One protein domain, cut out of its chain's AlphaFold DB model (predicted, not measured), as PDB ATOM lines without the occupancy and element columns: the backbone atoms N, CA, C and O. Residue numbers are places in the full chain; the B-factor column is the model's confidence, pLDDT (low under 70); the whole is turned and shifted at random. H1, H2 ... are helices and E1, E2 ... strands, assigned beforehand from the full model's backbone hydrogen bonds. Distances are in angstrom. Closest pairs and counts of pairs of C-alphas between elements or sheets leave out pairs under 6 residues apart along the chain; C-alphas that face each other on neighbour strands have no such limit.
ATOM      1  N   VAL A 218     291.598  43.339 117.149       76.31
ATOM      2  CA  VAL A 218     290.734  42.364 116.483       76.31
ATOM      3  C   VAL A 218     289.747  43.133 115.611       76.31
ATOM      4  O   VAL A 218     289.141  44.112 116.061       76.31
ATOM      5  N   SER A 219     289.608  42.713 114.349       71.19
ATOM      6  CA  SER A 219     288.595  43.272 113.459       71.19
ATOM      7  C   SER A 219     287.197  42.922 113.964       71.19
ATOM      8  O   SER A 219     286.946  41.826 114.471       71.19
ATOM      9  N   LEU A 220     286.281  43.876 113.822       69.19
ATOM     10  CA  LEU A 220     284.899  43.733 114.272       69.19
ATOM     11  C   LEU A 220     284.198  42.573 113.581       69.19
ATOM     12  O   LEU A 220     283.542  41.780 114.248       69.19
ATOM     13  N   ASP A 221     284.457  42.400 112.288       68.56
ATOM     14  CA  ASP A 221     283.916  41.299 111.490       68.56
ATOM     15  C   ASP A 221     284.285  39.936 112.077       68.56
ATOM     16  O   ASP A 221     283.489  38.997 112.047       68.56
ATOM     17  N   ARG A 222     285.473  39.827 112.689       70.12
ATOM     18  CA  ARG A 222     285.909  38.598 113.355       70.12
ATOM     19  C   ARG A 222     285.143  38.341 114.641       70.12
ATOM     20  O   ARG A 222     284.884  37.190 114.935       70.12
ATOM     21  N   ILE A 223     284.781  39.370 115.402       73.81
ATOM     22  CA  ILE A 223     284.013  39.204 116.647       73.81
ATOM     23  C   ILE A 223     282.547  38.918 116.338       73.81
ATOM     24  O   ILE A 223     281.963  38.035 116.957       73.81
ATOM     25  N   VAL A 224     281.973  39.604 115.349       71.50
ATOM     26  CA  VAL A 224     280.586  39.390 114.916       71.50
ATOM     27  C   VAL A 224     280.411  37.979 114.346       71.50
ATOM     28  O   VAL A 224     279.523  37.251 114.780       71.50
ATOM     29  N   SER A 225     281.303  37.536 113.450       69.25
ATOM     30  CA  SER A 225     281.258  36.170 112.895       69.25
ATOM     31  C   SER A 225     281.484  35.087 113.951       69.25
ATOM     32  O   SER A 225     280.798  34.060 113.953       69.25
ATOM     33  N   LEU A 226     282.413  35.321 114.880       65.62
ATOM     34  CA  LEU A 226     282.653  34.421 116.002       65.62
ATOM     35  C   LEU A 226     281.438  34.372 116.932       65.62
ATOM     36  O   LEU A 226     281.107  33.314 117.452       65.62
ATOM     37  N   GLY A 227     280.726  35.484 117.072       67.00
ATOM     38  CA  GLY A 227     279.522  35.581 117.868       67.00
ATOM     39  C   GLY A 227     278.365  34.724 117.397       67.00
ATOM     40  O   GLY A 227     277.807  33.952 118.180       67.00
ATOM     41  N   THR A 228     278.057  34.809 116.106       64.56
ATOM     42  CA  THR A 228     277.042  33.969 115.459       64.56
ATOM     43  C   THR A 228     277.416  32.485 115.530       64.56
ATOM     44  O   THR A 228     276.540  31.629 115.613       64.56
ATOM     45  N   SER A 229     278.716  32.176 115.546       60.91
ATOM     46  CA  SER A 229     279.231  30.801 115.559       60.91
ATOM     47  C   SER A 229     279.343  30.185 116.962       60.91
ATOM     48  O   SER A 229     279.211  28.973 117.102       60.91
ATOM     49  N   LEU A 230     279.602  30.990 118.000       59.72
ATOM     50  CA  LEU A 230     279.828  30.528 119.380       59.72
ATOM     51  C   LEU A 230     278.548  30.420 120.221       59.72
ATOM     52  O   LEU A 230     278.612  29.895 121.329       59.72
ATOM     53  N   GLY A 231     277.403  30.916 119.736       61.75
ATOM     54  CA  GLY A 231     276.156  30.918 120.508       61.75
ATOM     55  C   GLY A 231     276.241  31.801 121.755       61.75
ATOM     56  O   GLY A 231     275.873  31.371 122.847       61.75
ATOM     57  N   MET A 232     276.779  33.016 121.605       72.31
ATOM     58  CA  MET A 232     276.996  33.927 122.733       72.31
ATOM     59  C   MET A 232     275.677  34.293 123.430       72.31
ATOM     60  O   MET A 232     274.712  34.696 122.779       72.31
ATOM     61  N   VAL A 233     275.654  34.199 124.759       77.56
ATOM     62  CA  VAL A 233     274.491  34.543 125.587       77.56
ATOM     63  C   VAL A 233     274.563  36.016 125.988       77.56
ATOM     64  O   VAL A 233     275.563  36.458 126.554       77.56
ATOM     65  N   ARG A 234     273.495  36.779 125.730       80.94
ATOM     66  CA  ARG A 234     273.370  38.163 126.206       80.94
ATOM     67  C   ARG A 234     272.684  38.206 127.562       80.94
ATOM     68  O   ARG A 234     271.601  37.650 127.727       80.94
ATOM     69  N   VAL A 235     273.323  38.864 128.522       83.56
ATOM     70  CA  VAL A 235     272.779  39.084 129.868       83.56
ATOM     71  C   VAL A 235     272.211  40.507 129.945       83.56
ATOM     72  O   VAL A 235     272.868  41.434 129.469       83.56
ATOM     73  N   PRO A 236     271.028  40.732 130.539       81.12
ATOM     74  CA  PRO A 236     270.487  42.082 130.679       81.12
ATOM     75  C   PRO A 236     271.411  42.960 131.538       81.12
ATOM     76  O   PRO A 236     271.757  42.598 132.664       81.12
ATOM     77  N   GLY A 237     271.813  44.117 131.011       83.75
ATOM     78  CA  GLY A 237     272.667  45.087 131.704       83.75
ATOM     79  C   GLY A 237     273.569  45.891 130.766       83.75
ATOM     80  O   GLY A 237     273.531  45.712 129.548       83.75
ATOM     81  N   ILE A 238     274.371  46.791 131.341       84.56
ATOM     82  CA  ILE A 238     275.369  47.586 130.609       84.56
ATOM     83  C   ILE A 238     276.770  47.191 131.068       84.56
ATOM     84  O   ILE A 238     277.067  47.183 132.263       84.56
ATOM     85  N   GLU A 239     277.659  46.924 130.121       85.06
ATOM     86  CA  GLU A 239     279.052  46.586 130.389       85.06
ATOM     87  C   GLU A 239     279.996  47.667 129.876       85.06
ATOM     88  O   GLU A 239     280.013  47.992 128.691       85.06
ATOM     89  N   LEU A 240     280.807  48.219 130.775       85.75
ATOM     90  CA  LEU A 240     281.813  49.232 130.476       85.75
ATOM     91  C   LEU A 240     283.191  48.578 130.395       85.75
ATOM     92  O   LEU A 240     283.802  48.254 131.416       85.75
ATOM     93  N   ALA A 241     283.698  48.410 129.177       85.56
ATOM     94  CA  ALA A 241     285.020  47.853 128.916       85.56
ATOM     95  C   ALA A 241     286.037  48.972 128.662       85.56
ATOM     96  O   ALA A 241     286.034  49.608 127.606       85.56
ATOM     97  N   TYR A 242     286.937  49.213 129.616       81.44
ATOM     98  CA  TYR A 242     287.952  50.260 129.490       81.44
ATOM     99  C   TYR A 242     289.094  49.819 128.580       81.44
ATOM    100  O   TYR A 242     289.728  48.782 128.797       81.44
ATOM    101  N   THR A 243     289.390  50.641 127.579       81.25
ATOM    102  CA  THR A 243     290.405  50.372 126.562       81.25
ATOM    103  C   THR A 243     291.239  51.606 126.242       81.25
ATOM    104  O   THR A 243     290.757  52.733 126.243       81.25
ATOM    105  N   ASN A 244     292.509  51.394 125.897       75.31
ATOM    106  CA  ASN A 244     293.379  52.459 125.397       75.31
ATOM    107  C   ASN A 244     293.276  52.652 123.870       75.31
ATOM    108  O   ASN A 244     293.831  53.623 123.340       75.31
ATOM    109  N   LEU A 245     292.567  51.756 123.169       76.44
ATOM    110  CA  LEU A 245     292.379  51.810 121.720       76.44
ATOM    111  C   LEU A 245     291.263  52.789 121.338       76.44
ATOM    112  O   LEU A 245     290.100  52.607 121.699       76.44
ATOM    113  N   GLY A 246     291.608  53.767 120.499       69.81
ATOM    114  CA  GLY A 246     290.633  54.667 119.877       69.81
ATOM    115  C   GLY A 246     289.824  54.017 118.749       69.81
ATOM    116  O   GLY A 246     288.729  54.477 118.455       69.81
ATOM    117  N   THR A 247     290.314  52.927 118.145       74.69
ATOM    118  CA  THR A 247     289.642  52.203 117.051       74.69
ATOM    119  C   THR A 247     289.793  50.689 117.207       74.69
ATOM    120  O   THR A 247     290.808  50.216 117.715       74.69
ATOM    121  N   GLY A 248     288.797  49.918 116.760       72.94
ATOM    122  CA  GLY A 248     288.802  48.452 116.858       72.94
ATOM    123  C   GLY A 248     288.620  47.911 118.282       72.94
ATOM    124  O   GLY A 248     288.449  48.673 119.240       72.94
ATOM    125  N   VAL A 249     288.608  46.588 118.422       79.19
ATOM    126  CA  VAL A 249     288.376  45.920 119.711       79.19
ATOM    127  C   VAL A 249     289.695  45.365 120.252       79.19
ATOM    128  O   VAL A 249     290.472  44.798 119.477       79.19
ATOM    129  N   PRO A 250     289.984  45.518 121.560       77.94
ATOM    130  CA  PRO A 250     291.210  44.985 122.147       77.94
ATOM    131  C   PRO A 250     291.327  43.472 121.963       77.94
ATOM    132  O   PRO A 250     290.352  42.745 122.155       77.94
ATOM    133  N   ALA A 251     292.542  42.983 121.704       77.69
ATOM    134  CA  ALA A 251     292.834  41.547 121.622       77.69
ATOM    135  C   ALA A 251     292.360  40.769 122.859       77.69
ATOM    136  O   ALA A 251     291.821  39.668 122.750       77.69
ATOM    137  N   VAL A 252     292.498  41.389 124.035       75.94
ATOM    138  CA  VAL A 252     292.061  40.835 125.323       75.94
ATOM    139  C   VAL A 252     290.569  40.512 125.320       75.94
ATOM    140  O   VAL A 252     290.174  39.486 125.865       75.94
ATOM    141  N   PHE A 253     289.743  41.334 124.670       78.50
ATOM    142  CA  PHE A 253     288.307  41.082 124.585       78.50
ATOM    143  C   PHE A 253     287.996  39.884 123.675       78.50
ATOM    144  O   PHE A 253     287.153  39.064 124.013       78.50
ATOM    145  N   GLY A 254     288.736  39.699 122.576       77.81
ATOM    146  CA  GLY A 254     288.609  38.487 121.755       77.81
ATOM    147  C   GLY A 254     288.943  37.207 122.537       77.81
ATOM    148  O   GLY A 254     288.250  36.195 122.422       77.81
ATOM    149  N   HIS A 255     289.967  37.259 123.390       77.88
ATOM    150  CA  HIS A 255     290.295  36.152 124.294       77.88
ATOM    151  C   HIS A 255     289.254  35.980 125.415       77.88
ATOM    152  O   HIS A 255     288.998  34.869 125.869       77.88
ATOM    153  N   PHE A 256     288.630  37.063 125.872       79.06
ATOM    154  CA  PHE A 256     287.552  37.001 126.855       79.06
ATOM    155  C   PHE A 256     286.325  36.282 126.287       79.06
ATOM    156  O   PHE A 256     285.895  35.289 126.862       79.06
ATOM    157  N   VAL A 257     285.846  36.700 125.114       77.00
ATOM    158  CA  VAL A 257     284.658  36.128 124.453       77.00
ATOM    159  C   VAL A 257     284.824  34.640 124.134       77.00
ATOM    160  O   VAL A 257     283.869  33.874 124.217       77.00
ATOM    161  N   THR A 258     286.039  34.204 123.796       77.62
ATOM    162  CA  THR A 258     286.318  32.783 123.520       77.62
ATOM    163  C   THR A 258     286.302  31.905 124.770       77.62
ATOM    164  O   THR A 258     285.954  30.733 124.670       77.62
ATOM    165  N   ASN A 259     286.652  32.447 125.940       79.62
ATOM    166  CA  ASN A 259     286.638  31.699 127.204       79.62
ATOM    167  C   ASN A 259     285.317  31.838 127.969       79.62
ATOM    168  O   ASN A 259     284.945  30.946 128.729       79.62
ATOM    169  N   LEU A 260     284.624  32.960 127.787       80.19
ATOM    170  CA  LEU A 260     283.345  33.287 128.401       80.19
ATOM    171  C   LEU A 260     282.416  33.816 127.301       80.19
ATOM    172  O   LEU A 260     282.426  35.013 127.014       80.19
ATOM    173  N   PRO A 261     281.600  32.947 126.678       76.31
ATOM    174  CA  PRO A 261     280.662  33.342 125.630       76.31
ATOM    175  C   PRO A 261     279.408  34.009 126.226       76.31
ATOM    176  O   PRO A 261     278.280  33.654 125.892       76.31
ATOM    177  N   ALA A 262     279.598  34.957 127.146       79.75
ATOM    178  CA  ALA A 262     278.535  35.732 127.766       79.75
ATOM    179  C   ALA A 262     278.999  37.173 128.014       79.75
ATOM    180  O   ALA A 262     280.040  37.396 128.632       79.75
ATOM    181  N   PHE A 263     278.217  38.142 127.546       80.38
ATOM    182  CA  PHE A 263     278.424  39.572 127.796       80.38
ATOM    183  C   PHE A 263     277.069  40.281 127.851       80.38
ATOM    184  O   PHE A 263     276.027  39.682 127.565       80.38
ATOM    185  N   HIS A 264     277.063  41.537 128.279       84.69
ATOM    186  CA  HIS A 264     275.807  42.246 128.499       84.69
ATOM    187  C   HIS A 264     275.131  42.701 127.193       84.69
ATOM    188  O   HIS A 264     275.778  42.837 126.157       84.69
ATOM    189  N   GLU A 265     273.817  42.944 127.239       80.75
ATOM    190  CA  GLU A 265     273.023  43.423 126.094       80.75
ATOM    191  C   GLU A 265     273.610  44.683 125.452       80.75
ATOM    192  O   GLU A 265     273.656  44.768 124.224       80.75
ATOM    193  N   VAL A 266     274.099  45.613 126.278       84.31
ATOM    194  CA  VAL A 266     274.766  46.839 125.841       84.31
ATOM    195  C   VAL A 266     276.221  46.802 126.294       84.31
ATOM    196  O   VAL A 266     276.514  46.861 127.491       84.31
ATOM    197  N   LEU A 267     277.145  46.744 125.340       86.56
ATOM    198  CA  LEU A 267     278.582  46.771 125.603       86.56
ATOM    199  C   LEU A 267     279.164  48.103 125.140       86.56
ATOM    200  O   LEU A 267     279.054  48.462 123.972       86.56
ATOM    201  N   VAL A 268     279.835  48.820 126.036       87.50
ATOM    202  CA  VAL A 268     280.427  50.126 125.749       87.50
ATOM    203  C   VAL A 268     281.936  50.071 125.977       87.50
ATOM    204  O   VAL A 268     282.417  49.935 127.104       87.50
ATOM    205  N   PHE A 269     282.706  50.225 124.903       87.75
ATOM    206  CA  PHE A 269     284.156  50.383 124.964       87.75
ATOM    207  C   PHE A 269     284.509  51.823 125.339       87.75
ATOM    208  O   PHE A 269     284.392  52.729 124.510       87.75
ATOM    209  N   VAL A 270     284.957  52.040 126.573       86.19
ATOM    210  CA  VAL A 270     285.311  53.367 127.090       86.19
ATOM    211  C   VAL A 270     286.802  53.618 126.888       86.19
ATOM    212  O   VAL A 270     287.645  52.919 127.451       86.19
ATOM    213  N   CYS A 271     287.142  54.639 126.106       85.25
ATOM    214  CA  CYS A 271     288.511  55.073 125.875       85.25
ATOM    215  C   CYS A 271     288.744  56.460 126.461       85.25
ATOM    216  O   CYS A 271     288.224  57.454 125.963       85.25
ATOM    217  N   VAL A 272     289.553  56.537 127.515       81.19
ATOM    218  CA  VAL A 272     289.898  57.813 128.147       81.19
ATOM    219  C   VAL A 272     291.151  58.385 127.486       81.19
ATOM    220  O   VAL A 272     292.194  57.729 127.439       81.19
ATOM    221  N   LYS A 273     291.067  59.614 126.973       78.44
ATOM    222  CA  LYS A 273     292.190  60.343 126.368       78.44
ATOM    223  C   LYS A 273     292.355  61.704 127.036       78.44
ATOM    224  O   LYS A 273     291.396  62.449 127.197       78.44
ATOM    225  N   SER A 274     293.587  62.040 127.404       74.38
ATOM    226  CA  SER A 274     293.932  63.388 127.862       74.38
ATOM    227  C   SER A 274     294.310  64.258 126.664       74.38
ATOM    228  O   SER A 274     295.082  63.825 125.808       74.38
ATOM    229  N   VAL A 275     293.794  65.483 126.611       78.00
ATOM    230  CA  VAL A 275     294.002  66.464 125.538       78.00
ATOM    231  C   VAL A 275     294.747  67.681 126.096       78.00
ATOM    232  O   VAL A 275     294.562  68.067 127.249       78.00
ATOM    233  N   GLN A 276     295.597  68.313 125.282       75.62
ATOM    234  CA  GLN A 276     296.422  69.469 125.672       75.62
ATOM    235  C   GLN A 276     295.650  70.803 125.684       75.62
ATOM    236  O   GLN A 276     296.175  71.848 125.305       75.62
ATOM    237  N   VAL A 277     294.396  70.786 126.133       79.06
ATOM    238  CA  VAL A 277     293.556  71.980 126.312       79.06
ATOM    239  C   VAL A 277     293.138  72.097 127.779       79.06
ATOM    240  O   VAL A 277     293.008  71.072 128.450       79.06
ATOM    241  N   PRO A 278     292.980  73.316 128.332       76.56
ATOM    242  CA  PRO A 278     292.652  73.485 129.749       76.56
ATOM    243  C   PRO A 278     291.287  72.883 130.091       76.56
ATOM    244  O   PRO A 278     291.169  72.167 131.082       76.56
ATOM    245  N   TYR A 279     290.296  73.137 129.237       76.56
ATOM    246  CA  TYR A 279     288.937  72.623 129.332       76.56
ATOM    247  C   TYR A 279     288.514  72.128 127.951       76.56
ATOM    248  O   TYR A 279     288.868  72.748 126.947       76.56
ATOM    249  N   VAL A 280     287.794  71.010 127.915       80.69
ATOM    250  CA  VAL A 280     287.123  70.501 126.712       80.69
ATOM    251  C   VAL A 280     285.665  70.954 126.801       80.69
ATOM    252  O   VAL A 280     285.120  70.995 127.906       80.69
ATOM    253  N   SER A 281     285.062  71.364 125.683       80.56
ATOM    254  CA  SER A 281     283.636  71.713 125.646       80.56
ATOM    255  C   SER A 281     282.779  70.497 126.002       80.56
ATOM    256  O   SER A 281     283.215  69.358 125.845       80.56
ATOM    257  N   GLU A 282     281.556  70.721 126.486       74.31
ATOM    258  CA  GLU A 282     280.677  69.610 126.878       74.31
ATOM    259  C   GLU A 282     280.329  68.689 125.699       74.31
ATOM    260  O   GLU A 282     280.263  67.479 125.886       74.31
ATOM    261  N   GLU A 283     280.215  69.248 124.492       74.06
ATOM    262  CA  GLU A 283     279.931  68.522 123.245       74.06
ATOM    263  C   GLU A 283     281.115  67.663 122.762       74.06
ATOM    264  O   GLU A 283     280.924  66.589 122.202       74.06
ATOM    265  N   GLU A 284     282.361  68.097 122.990       78.75
ATOM    266  CA  GLU A 284     283.561  67.343 122.579       78.75
ATOM    267  C   GLU A 284     284.118  66.444 123.690       78.75
ATOM    268  O   GLU A 284     285.084  65.697 123.478       78.75
ATOM    269  N   TRP A 285     283.548  66.532 124.895       80.81
ATOM    270  CA  TRP A 285     283.997  65.771 126.052       80.81
ATOM    271  C   TRP A 285     283.761  64.274 125.863       80.81
ATOM    272  O   TRP A 285     284.608  63.466 126.260       80.81
ATOM    273  N   LEU A 286     282.636  63.909 125.249       85.00
ATOM    274  CA  LEU A 286     282.186  62.535 125.117       85.00
ATOM    275  C   LEU A 286     281.785  62.265 123.665       85.00
ATOM    276  O   LEU A 286     280.806  62.796 123.167       85.00
ATOM    277  N   LEU A 287     282.564  61.430 122.981       85.12
ATOM    278  CA  LEU A 287     282.314  61.068 121.586       85.12
ATOM    279  C   LEU A 287     281.841  59.624 121.512       85.12
ATOM    280  O   LEU A 287     282.598  58.705 121.850       85.12
ATOM    281  N   ILE A 288     280.606  59.426 121.058       88.06
ATOM    282  CA  ILE A 288     280.002  58.102 120.900       88.06
ATOM    283  C   ILE A 288     280.064  57.680 119.439       88.06
ATOM    284  O   ILE A 288     279.934  58.486 118.527       88.06
ATOM    285  N   SER A 289     280.328  56.397 119.220       84.31
ATOM    286  CA  SER A 289     280.285  55.774 117.900       84.31
ATOM    287  C   SER A 289     279.825  54.326 118.013       84.31
ATOM    288  O   SER A 289     280.099  53.653 119.011       84.31
ATOM    289  N   LEU A 290     279.143  53.832 116.983       82.75
ATOM    290  CA  LEU A 290     278.765  52.425 116.874       82.75
ATOM    291  C   LEU A 290     279.974  51.549 116.545       82.75
ATOM    292  O   LEU A 290     280.899  51.936 115.824       82.75
ATOM    293  N   VAL A 291     279.972  50.341 117.099       77.75
ATOM    294  CA  VAL A 291     281.048  49.367 116.944       77.75
ATOM    295  C   VAL A 291     280.474  48.125 116.271       77.75
ATOM    296  O   VAL A 291     280.066  47.179 116.930       77.75
ATOM    297  N   GLY A 292     280.464  48.116 114.938       75.56
ATOM    298  CA  GLY A 292     279.886  47.029 114.140       75.56
ATOM    299  C   GLY A 292     278.403  47.258 113.817       75.56
ATOM    300  O   GLY A 292     277.941  48.397 113.896       75.56
ATOM    301  N   PRO A 293     277.664  46.207 113.416       72.50
ATOM    302  CA  PRO A 293     276.240  46.308 113.097       72.50
ATOM    303  C   PRO A 293     275.401  46.723 114.314       72.50
ATOM    304  O   PRO A 293     275.696  46.299 115.435       72.50
ATOM    305  N   LYS A 294     274.329  47.497 114.089       68.44
ATOM    306  CA  LYS A 294     273.447  48.028 115.151       68.44
ATOM    307  C   LYS A 294     272.873  46.927 116.051       68.44
ATOM    308  O   LYS A 294     272.910  47.044 117.270       68.44
ATOM    309  N   GLU A 295     272.521  45.788 115.456       67.81
ATOM    310  CA  GLU A 295     272.001  44.589 116.136       67.81
ATOM    311  C   GLU A 295     272.920  44.048 117.245       67.81
ATOM    312  O   GLU A 295     272.488  43.305 118.126       67.81
ATOM    313  N   CYS A 296     274.212  44.391 117.209       71.81
ATOM    314  CA  CYS A 296     275.161  43.928 118.204       71.81
ATOM    315  C   CYS A 296     275.156  44.759 119.497       71.81
ATOM    316  O   CYS A 296     275.793  44.321 120.457       71.81
ATOM    317  N   GLY A 297     274.488  45.915 119.574       76.88
ATOM    318  CA  GLY A 297     274.430  46.730 120.800       76.88
ATOM    319  C   GLY A 297     275.810  47.116 121.359       76.88
ATOM    320  O   GLY A 297     275.987  47.236 122.571       76.88
ATOM    321  N   MET A 298     276.815  47.228 120.483       84.50
ATOM    322  CA  MET A 298     278.188  47.563 120.852       84.50
ATOM    323  C   MET A 298     278.470  49.024 120.508       84.50
ATOM    324  O   MET A 298     278.403  49.434 119.349       84.50
ATOM    325  N   PHE A 299     278.853  49.793 121.518       86.25
ATOM    326  CA  PHE A 299     279.169  51.208 121.408       86.25
ATOM    327  C   PHE A 299     280.623  51.458 121.796       86.25
ATOM    328  O   PHE A 299     281.251  50.706 122.544       86.25
ATOM    329  N   ARG A 300     281.173  52.560 121.308       86.75
ATOM    330  CA  ARG A 300     282.445  53.120 121.747       86.75
ATOM    331  C   ARG A 300     282.188  54.511 122.260       86.75
ATOM    332  O   ARG A 300     281.551  55.307 121.586       86.75
ATOM    333  N   CYS A 301     282.756  54.795 123.417       88.19
ATOM    334  CA  CYS A 301     282.747  56.106 124.027       88.19
ATOM    335  C   CYS A 301     284.195  56.568 124.208       88.19
ATOM    336  O   CYS A 301     284.983  55.902 124.881       88.19
ATOM    337  N   ILE A 302     284.566  57.688 123.595       87.00
ATOM    338  CA  ILE A 302     285.856  58.342 123.815       87.00
ATOM    339  C   ILE A 302     285.623  59.519 124.757       87.00
ATOM    340  O   ILE A 302     284.944  60.474 124.396       87.00
ATOM    341  N   VAL A 303     286.225  59.460 125.942       84.88
ATOM    342  CA  VAL A 303     286.141  60.511 126.960       84.88
ATOM    343  C   VAL A 303     287.416  61.349 126.913       84.88
ATOM    344  O   VAL A 303     288.513  60.821 127.119       84.88
ATOM    345  N   ARG A 304     287.289  62.646 126.637       82.69
ATOM    346  CA  ARG A 304     288.412  63.578 126.444       82.69
ATOM    347  C   ARG A 304     288.578  64.528 127.625       82.69
ATOM    348  O   ARG A 304     287.797  65.452 127.786       82.69
ATOM    349  N   TYR A 305     289.630  64.379 128.420       75.75
ATOM    350  CA  TYR A 305     289.887  65.295 129.539       75.75
ATOM    351  C   TYR A 305     290.895  66.386 129.181       75.75
ATOM    352  O   TYR A 305     291.917  66.112 128.556       75.75
ATOM    353  N   GLY A 306     290.620  67.615 129.620       70.56
ATOM    354  CA  GLY A 306     291.590  68.709 129.616       70.56
ATOM    355  C   GLY A 306     292.506  68.671 130.842       70.56
ATOM    356  O   GLY A 306     292.163  68.086 131.868       70.56
ATOM    357  N   TYR A 307     293.664  69.331 130.772       69.38
ATOM    358  CA  TYR A 307     294.687  69.249 131.827       69.38
ATOM    359  C   TYR A 307     294.339  70.001 133.127       69.38
ATOM    360  O   TYR A 307     295.006  69.782 134.138       69.38
ATOM    361  N   LYS A 308     293.336  70.899 133.132       59.81
ATOM    362  CA  LYS A 308     292.873  71.599 134.353       59.81
ATOM    363  C   LYS A 308     291.654  70.960 135.009       59.81
ATOM    364  O   LYS A 308     291.272  71.389 136.097       59.81
ATOM    365  N   ILE A 309     291.045  69.954 134.387       57.47
ATOM    366  CA  ILE A 309     289.870  69.295 134.950       57.47
ATOM    367  C   ILE A 309     290.362  68.240 135.944       57.47
ATOM    368  O   ILE A 309     290.765  67.140 135.571       57.47
ATOM    369  N   LEU A 310     290.326  68.590 137.231       53.06
ATOM    370  CA  LEU A 310     290.214  67.590 138.291       53.06
ATOM    371  C   LEU A 310     288.969  66.761 137.966       53.06
ATOM    372  O   LEU A 310     287.930  67.350 137.679       53.06
ATOM    373  N   GLN A 311     289.074  65.427 137.975       51.31
ATOM    374  CA  GLN A 311     287.931  64.511 137.883       51.31
ATOM    375  C   GLN A 311     286.970  64.790 139.050       51.31
ATOM    376  O   GLN A 311     286.992  64.124 140.084       51.31
ATOM    377  N   GLN A 312     286.168  65.840 138.916       41.62
ATOM    378  CA  GLN A 312     285.159  66.237 139.870       41.62
ATOM    379  C   GLN A 312     283.967  65.308 139.631       41.62
ATOM    380  O   GLN A 312     283.312  65.357 138.597       41.62
ATOM    381  N   GLU A 313     283.784  64.414 140.599       45.69
ATOM    382  CA  GLU A 313     282.611  63.574 140.836       45.69
ATOM    383  C   GLU A 313     282.258  62.537 139.752       45.69
ATOM    384  O   GLU A 313     281.356  62.696 138.936       45.69
ATOM    385  N   ASN A 314     282.864  61.350 139.891       50.28
ATOM    386  CA  ASN A 314     282.420  60.084 139.278       50.28
ATOM    387  C   ASN A 314     280.935  59.730 139.538       50.28
ATOM    388  O   ASN A 314     280.428  58.788 138.933       50.28
ATOM    389  N   TYR A 315     280.229  60.440 140.425       50.75
ATOM    390  CA  TYR A 315     278.863  60.104 140.841       50.75
ATOM    391  C   TYR A 315     277.812  60.250 139.731       50.75
ATOM    392  O   TYR A 315     276.731  59.673 139.854       50.75
ATOM    393  N   SER A 316     278.116  60.950 138.633       62.84
ATOM    394  CA  SER A 316     277.188  61.141 137.510       62.84
ATOM    395  C   SER A 316     277.693  60.620 136.161       62.84
ATOM    396  O   SER A 316     276.918  60.643 135.205       62.84
ATOM    397  N   PHE A 317     278.929  60.107 136.061       73.44
ATOM    398  CA  PHE A 317     279.499  59.672 134.776       73.44
ATOM    399  C   PHE A 317     278.641  58.598 134.098       73.44
ATOM    400  O   PHE A 317     278.321  58.733 132.925       73.44
ATOM    401  N   GLU A 318     278.200  57.580 134.843       74.81
ATOM    402  CA  GLU A 318     277.304  56.533 134.329       74.81
ATOM    403  C   GLU A 318     275.994  57.119 133.792       74.81
ATOM    404  O   GLU A 318     275.518  56.737 132.727       74.81
ATOM    405  N   ASN A 319     275.402  58.064 134.530       78.38
ATOM    406  CA  ASN A 319     274.136  58.681 134.148       78.38
ATOM    407  C   ASN A 319     274.285  59.518 132.882       78.38
ATOM    408  O   ASN A 319     273.439  59.421 131.996       78.38
ATOM    409  N   ARG A 320     275.365  60.295 132.804       78.75
ATOM    410  CA  ARG A 320     275.665  61.149 131.662       78.75
ATOM    411  C   ARG A 320     276.025  60.319 130.435       78.75
ATOM    412  O   ARG A 320     275.441  60.540 129.390       78.75
ATOM    413  N   LEU A 321     276.857  59.290 130.590       82.31
ATOM    414  CA  LEU A 321     277.180  58.348 129.520       82.31
ATOM    415  C   LEU A 321     275.925  57.702 128.928       82.31
ATOM    416  O   LEU A 321     275.777  57.671 127.714       82.31
ATOM    417  N   VAL A 322     275.019  57.195 129.770       82.38
ATOM    418  CA  VAL A 322     273.786  56.575 129.267       82.38
ATOM    419  C   VAL A 322     272.891  57.604 128.576       82.38
ATOM    420  O   VAL A 322     272.321  57.286 127.540       82.38
ATOM    421  N   SER A 323     272.794  58.826 129.108       82.38
ATOM    422  CA  SER A 323     272.023  59.906 128.475       82.38
ATOM    423  C   SER A 323     272.542  60.234 127.076       82.38
ATOM    424  O   SER A 323     271.756  60.320 126.143       82.38
ATOM    425  N   GLU A 324     273.861  60.359 126.925       82.06
ATOM    426  CA  GLU A 324     274.509  60.649 125.642       82.06
ATOM    427  C   GLU A 324     274.358  59.486 124.648       82.06
ATOM    428  O   GLU A 324     274.162  59.712 123.461       82.06
ATOM    429  N   ILE A 325     274.401  58.227 125.111       82.62
ATOM    430  CA  ILE A 325     274.150  57.059 124.244       82.62
ATOM    431  C   ILE A 325     272.707  57.060 123.745       82.62
ATOM    432  O   ILE A 325     272.480  56.811 122.565       82.62
ATOM    433  N   VAL A 326     271.741  57.349 124.619       82.56
ATOM    434  CA  VAL A 326     270.329  57.452 124.227       82.56
ATOM    435  C   VAL A 326     270.141  58.574 123.208       82.56
ATOM    436  O   VAL A 326     269.552  58.332 122.160       82.56
ATOM    437  N   GLN A 327     270.714  59.753 123.462       83.00
ATOM    438  CA  GLN A 327     270.647  60.880 122.535       83.00
ATOM    439  C   GLN A 327     271.306  60.557 121.189       83.00
ATOM    440  O   GLN A 327     270.724  60.841 120.152       83.00
ATOM    441  N   PHE A 328     272.476  59.910 121.178       82.25
ATOM    442  CA  PHE A 328     273.151  59.491 119.946       82.25
ATOM    443  C   PHE A 328     272.280  58.548 119.102       82.25
ATOM    444  O   PHE A 328     272.179  58.717 117.888       82.25
ATOM    445  N   VAL A 329     271.628  57.572 119.744       79.69
ATOM    446  CA  VAL A 329     270.704  56.653 119.064       79.69
ATOM    447  C   VAL A 329     269.496  57.411 118.504       79.69
ATOM    448  O   VAL A 329     269.076  57.117 117.391       79.69
ATOM    449  N   GLU A 330     268.967  58.402 119.225       77.19
ATOM    450  CA  GLU A 330     267.841  59.233 118.774       77.19
ATOM    451  C   GLU A 330     268.223  60.212 117.646       77.19
ATOM    452  O   GLU A 330     267.443  60.400 116.719       77.19
ATOM    453  N   THR A 331     269.424  60.794 117.650       74.56
ATOM    454  CA  THR A 331     269.874  61.726 116.598       74.56
ATOM    455  C   THR A 331     270.182  61.017 115.276       74.56
ATOM    456  O   THR A 331     269.828  61.531 114.218       74.56
ATOM    457  N   GLU A 332     270.754  59.805 115.297       67.12
ATOM    458  CA  GLU A 332     270.889  59.016 114.059       67.12
ATOM    459  C   GLU A 332     269.527  58.656 113.435       67.12
ATOM    460  O   GLU A 332     269.454  58.399 112.233       67.12
ATOM    461  N   VAL A 333     268.442  58.625 114.222       58.88
ATOM    462  CA  VAL A 333     267.084  58.417 113.693       58.88
ATOM    463  C   VAL A 333     266.635  59.629 112.880       58.88
ATOM    464  O   VAL A 333     266.100  59.445 111.788       58.88
ATOM    465  N   GLU A 334     266.893  60.847 113.360       57.38
ATOM    466  CA  GLU A 334     266.508  62.079 112.661       57.38
ATOM    467  C   GLU A 334     267.246  62.231 111.319       57.38
ATOM    468  O   GLU A 334     266.603  62.530 110.315       57.38
ATOM    469  N   GLU A 335     268.548  61.923 111.249       58.34
ATOM    470  CA  GLU A 335     269.323  61.985 109.994       58.34
ATOM    471  C   GLU A 335     268.879  60.930 108.958       58.34
ATOM    472  O   GLU A 335     268.829  61.195 107.748       58.34
ATOM    473  N   VAL A 336     268.519  59.721 109.407       54.88
ATOM    474  CA  VAL A 336     268.001  58.668 108.516       54.88
ATOM    475  C   VAL A 336     266.596  59.016 108.028       54.88
ATOM    476  O   VAL A 336     266.302  58.812 106.849       54.88
ATOM    477  N   VAL A 351     260.669  50.265 115.694       50.06
ATOM    478  CA  VAL A 351     261.715  49.318 116.123       50.06
ATOM    479  C   VAL A 351     262.866  50.027 116.852       50.06
ATOM    480  O   VAL A 351     263.467  49.448 117.748       50.06
ATOM    481  N   LEU A 352     263.151  51.294 116.524       50.66
ATOM    482  CA  LEU A 352     264.266  52.041 117.129       50.66
ATOM    483  C   LEU A 352     263.892  52.832 118.398       50.66
ATOM    484  O   LEU A 352     264.753  53.052 119.245       50.66
ATOM    485  N   LYS A 353     262.606  53.160 118.620       54.56
ATOM    486  CA  LYS A 353     262.131  53.619 119.947       54.56
ATOM    487  C   LYS A 353     262.232  52.522 121.009       54.56
ATOM    488  O   LYS A 353     262.353  52.827 122.193       54.56
ATOM    489  N   ASP A 354     262.222  51.256 120.595       63.16
ATOM    490  CA  ASP A 354     262.477  50.132 121.492       63.16
ATOM    491  C   ASP A 354     263.958  50.048 121.913       63.16
ATOM    492  O   ASP A 354     264.230  49.597 123.025       63.16
ATOM    493  N   GLU A 355     264.922  50.515 121.103       68.12
ATOM    494  CA  GLU A 355     266.358  50.465 121.448       68.12
ATOM    495  C   GLU A 355     266.726  51.424 122.590       68.12
ATOM    496  O   GLU A 355     267.406  51.023 123.540       68.12
ATOM    497  N   SER A 356     266.242  52.670 122.571       71.44
ATOM    498  CA  SER A 356     266.473  53.616 123.675       71.44
ATOM    499  C   SER A 356     265.836  53.125 124.982       71.44
ATOM    500  O   SER A 356     266.446  53.200 126.057       71.44
ATOM    501  N   VAL A 357     264.651  52.514 124.894       74.25
ATOM    502  CA  VAL A 357     263.974  51.858 126.022       74.25
ATOM    503  C   VAL A 357     264.761  50.639 126.520       74.25
ATOM    504  O   VAL A 357     264.880  50.450 127.736       74.25
ATOM    505  N   GLN A 358     265.350  49.838 125.627       75.06
ATOM    506  CA  GLN A 358     266.228  48.720 125.993       75.06
ATOM    507  C   GLN A 358     267.477  49.198 126.737       75.06
ATOM    508  O   GLN A 358     267.802  48.633 127.778       75.06
ATOM    509  N   ILE A 359     268.130  50.275 126.291       77.75
ATOM    510  CA  ILE A 359     269.312  50.839 126.965       77.75
ATOM    511  C   ILE A 359     268.961  51.321 128.383       77.75
ATOM    512  O   ILE A 359     269.690  51.052 129.345       77.75
ATOM    513  N   LEU A 360     267.811  51.979 128.553       77.56
ATOM    514  CA  LEU A 360     267.329  52.408 129.871       77.56
ATOM    515  C   LEU A 360     266.989  51.216 130.780       77.56
ATOM    516  O   LEU A 360     267.304  51.239 131.975       77.56
ATOM    517  N   LYS A 361     266.400  50.151 130.230       78.56
ATOM    518  CA  LYS A 361     266.102  48.908 130.957       78.56
ATOM    519  C   LYS A 361     267.374  48.137 131.331       78.56
ATOM    520  O   LYS A 361     267.482  47.614 132.443       78.56
ATOM    521  N   ALA A 362     268.367  48.126 130.448       75.44
ATOM    522  CA  ALA A 362     269.687  47.567 130.705       75.44
ATOM    523  C   ALA A 362     270.365  48.310 131.867       75.44
ATOM    524  O   ALA A 362     270.840  47.682 132.812       75.44
ATOM    525  N   LYS A 363     270.301  49.648 131.899       78.56
ATOM    526  CA  LYS A 363     270.805  50.439 133.036       78.56
ATOM    527  C   LYS A 363     270.151  50.044 134.366       78.56
ATOM    528  O   LYS A 363     270.845  49.944 135.375       78.56
ATOM    529  N   GLN A 364     268.836  49.813 134.379       77.00
ATOM    530  CA  GLN A 364     268.115  49.370 135.582       77.00
ATOM    531  C   GLN A 364     268.555  47.977 136.058       77.00
ATOM    532  O   GLN A 364     268.524  47.706 137.258       77.00
ATOM    533  N   SER A 365     269.001  47.119 135.137       77.50
ATOM    534  CA  SER A 365     269.504  45.772 135.439       77.50
ATOM    535  C   SER A 365     270.911  45.789 136.061       77.50
ATOM    536  O   SER A 365     271.267  44.878 136.807       77.50
ATOM    537  N   GLY A 366     271.683  46.859 135.838       76.19
ATOM    538  CA  GLY A 366     272.970  47.118 136.489       76.19
ATOM    539  C   GLY A 366     274.102  47.432 135.509       76.19
ATOM    540  O   GLY A 366     274.016  47.144 134.317       76.19
ATOM    541  N   VAL A 367     275.178  48.029 136.037       79.31
ATOM    542  CA  VAL A 367     276.390  48.379 135.278       79.31
ATOM    543  C   VAL A 367     277.577  47.554 135.782       79.31
ATOM    544  O   VAL A 367     277.884  47.553 136.980       79.31
ATOM    545  N   ALA A 368     278.244  46.850 134.869       80.62
ATOM    546  CA  ALA A 368     279.456  46.075 135.121       80.62
ATOM    547  C   ALA A 368     280.684  46.764 134.503       80.62
ATOM    548  O   ALA A 368     280.587  47.379 133.445       80.62
ATOM    549  N   TYR A 369     281.849  46.645 135.148       78.19
ATOM    550  CA  TYR A 369     283.088  47.297 134.711       78.19
ATOM    551  C   TYR A 369     284.168  46.254 134.448       78.19
ATOM    552  O   TYR A 369     284.535  45.494 135.350       78.19
ATOM    553  N   ILE A 370     284.739  46.285 133.245       74.44
ATOM    554  CA  ILE A 370     285.995  45.615 132.919       74.44
ATOM    555  C   ILE A 370     287.084  46.681 132.856       74.44
ATOM    556  O   ILE A 370     287.230  47.396 131.863       74.44
ATOM    557  N   LEU A 371     287.885  46.772 133.917       69.88
ATOM    558  CA  LEU A 371     289.165  47.468 133.858       69.88
ATOM    559  C   LEU A 371     290.223  46.459 133.411       69.88
ATOM    560  O   LEU A 371     290.350  45.392 134.007       69.88
ATOM    561  N   GLY A 372     291.015  46.797 132.388       51.84
ATOM    562  CA  GLY A 372     292.046  45.924 131.802       51.84
ATOM    563  C   GLY A 372     293.111  45.368 132.771       51.84
ATOM    564  O   GLY A 372     293.955  44.580 132.354       51.84
ATOM    565  N   ASN A 373     293.066  45.725 134.058       40.47
ATOM    566  CA  ASN A 373     293.798  45.079 135.144       40.47
ATOM    567  C   ASN A 373     292.831  44.285 136.033       40.47
ATOM    568  O   ASN A 373     292.195  44.904 136.870       40.47
ATOM    569  N   ARG A 374     292.767  42.949 135.880       30.50
ATOM    570  CA  ARG A 374     292.283  41.897 136.829       30.50
ATOM    571  C   ARG A 374     291.218  42.253 137.901       30.50
ATOM    572  O   ARG A 374     291.177  41.609 138.945       30.50
ATOM    573  N   LEU A 375     290.349  43.231 137.686       31.14
ATOM    574  CA  LEU A 375     289.351  43.673 138.652       31.14
ATOM    575  C   LEU A 375     288.048  43.906 137.900       31.14
ATOM    576  O   LEU A 375     287.797  44.971 137.340       31.14
ATOM    577  N   LEU A 376     287.225  42.861 137.902       34.22
ATOM    578  CA  LEU A 376     285.786  42.995 137.746       34.22
ATOM    579  C   LEU A 376     285.270  43.590 139.055       34.22
ATOM    580  O   LEU A 376     285.269  42.925 140.090       34.22
ATOM    581  N   SER A 377     284.876  44.858 139.028       36.09
ATOM    582  CA  SER A 377     284.176  45.489 140.143       36.09
ATOM    583  C   SER A 377     282.725  45.659 139.721       36.09
ATOM    584  O   SER A 377     282.434  46.468 138.849       36.09
ATOM    585  N   SER A 378     281.815  44.875 140.300       35.44
ATOM    586  CA  SER A 378     280.370  44.994 140.073       35.44
ATOM    587  C   SER A 378     279.701  45.521 141.337       35.44
ATOM    588  O   SER A 378     279.929  44.998 142.429       35.44
ATOM    589  N   ARG A 379     278.877  46.568 141.202       41.66
ATOM    590  CA  ARG A 379     278.255  47.255 142.345       41.66
ATOM    591  C   ARG A 379     277.036  46.512 142.911       41.66
ATOM    592  O   ARG A 379     276.690  46.754 144.058       41.66
TER     593      ARG A 379
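Overview. This is residues 218 to 336 and 351 to 379 of the 389 residues of an uncharacterized protein of Punica granatum (UniProt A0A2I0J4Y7). A long, twisted sheet of six strands has two helices, H4 and H5, side by side on one of its faces and running opposite ways. At the end where E1 and E2 begin, two shorter helices, H1 and H2, run the same way beside each other, while the small helix H3 sits toward the other end of E4. The printed part has 148 residues, with five named helices and six named strands in the order H1 E1 H2 E2 H3 E3 E4 H4 H5 E5 E6. The sheet is mixed and runs E3 E4 E2 E1 E5 E6; the class is mixed, helices and strands. The whole is compact, with a radius of gyration of the C-alphas of 15.5 A, and its outline is rounded, spanning 47 by 38 by 30 A.

Along the chain. The longest strand, E2, is residues 262 to 275, 34.5 A from first to last C-alpha, and it bends by 82 degrees at residue 265. E1, residues 233 to 242, spans 21.1 A and bends by 99 degrees at residue 236. E4 is residues 298 to 306, 26.5 A, and E3 is residues 286 to 290, 13.5 A. E5 is residues 367 to 371, and E6, residues 375 to 378, ends with C-alpha 378 at (280.370, 44.994, 140.073). The longest helix, H4, is residues 317 to 336, 28.7 A, with C-alpha 317 at (279.499, 59.672, 134.776). H5 is residues 351 to 365, 21.1 A. H1, residues 220 to 230, spans 15.0 A and begins with C-alpha 220 at (284.899, 43.733, 114.272). H2 is residues 251 to 259, 12.9 A, and H3 is residues 282 to 285, 5.1 A.

Arrangement. E2 is parallel to E1, with N 268 and O 239 within hydrogen-bond range at 2.8 A, and parallel to E4, with N 271 and O 301 at 2.8 A. E1, H2 and E2 form a strand-helix-strand unit, two parallel neighbour strands with a helix between them, and its crossover is right-handed. E3 and E4 are an antiparallel hairpin, with N 289 and O 300 at 2.9 A. E5 is parallel to E1, with N 240 and O 368 at 2.8 A. E5 and E6 are also an antiparallel hairpin, but across it no backbone N and O are within hydrogen-bond range. H4 is on one face of the sheet, giving two layers, helix over sheet; its closest C-alphas to E3 are those of Ile 325 and Ile 288, 6.8 A apart. H5 is on the same face, over E2 and E1 at a height of 10.3 A over the sheet, and runs across the strands, at 79 degrees to E1 on the local plane. H4 and H5 touch, the closest C-alphas being those of Val 326 and Ser 356, 5.5 A apart, at a shallow tilt of 6 degrees, opposite ways. H1 is not on the sheet; it is close to H2 but not clearly touching, with the C-alphas of Ile 223 and Gly 254 closest at 6.9 A. H2 and H3 only graze the sheet. Every O i to N i+4 pair is within hydrogen-bond range in H1 and H2, against 15 of 16 in H4 and 8 of 11 in H5; H3 is too short for such a pair.

Size, cuts and confidence. The C-alphas farthest apart, those of Ser 229 and Lys 308, are 46.9 A apart. Residues 337 to 350 are not printed, and C-alphas 336 and 351 are 13.6 A apart across this cut. Of the links that are printed whole, none is long. Residues 310 to 317, of which 317 belongs to H4, stand free. The mean pLDDT of the printed part is 72.8; 41 residues are under 70, among them 307 to 316, 332 to 336, 351 to 355 and 371 to 379.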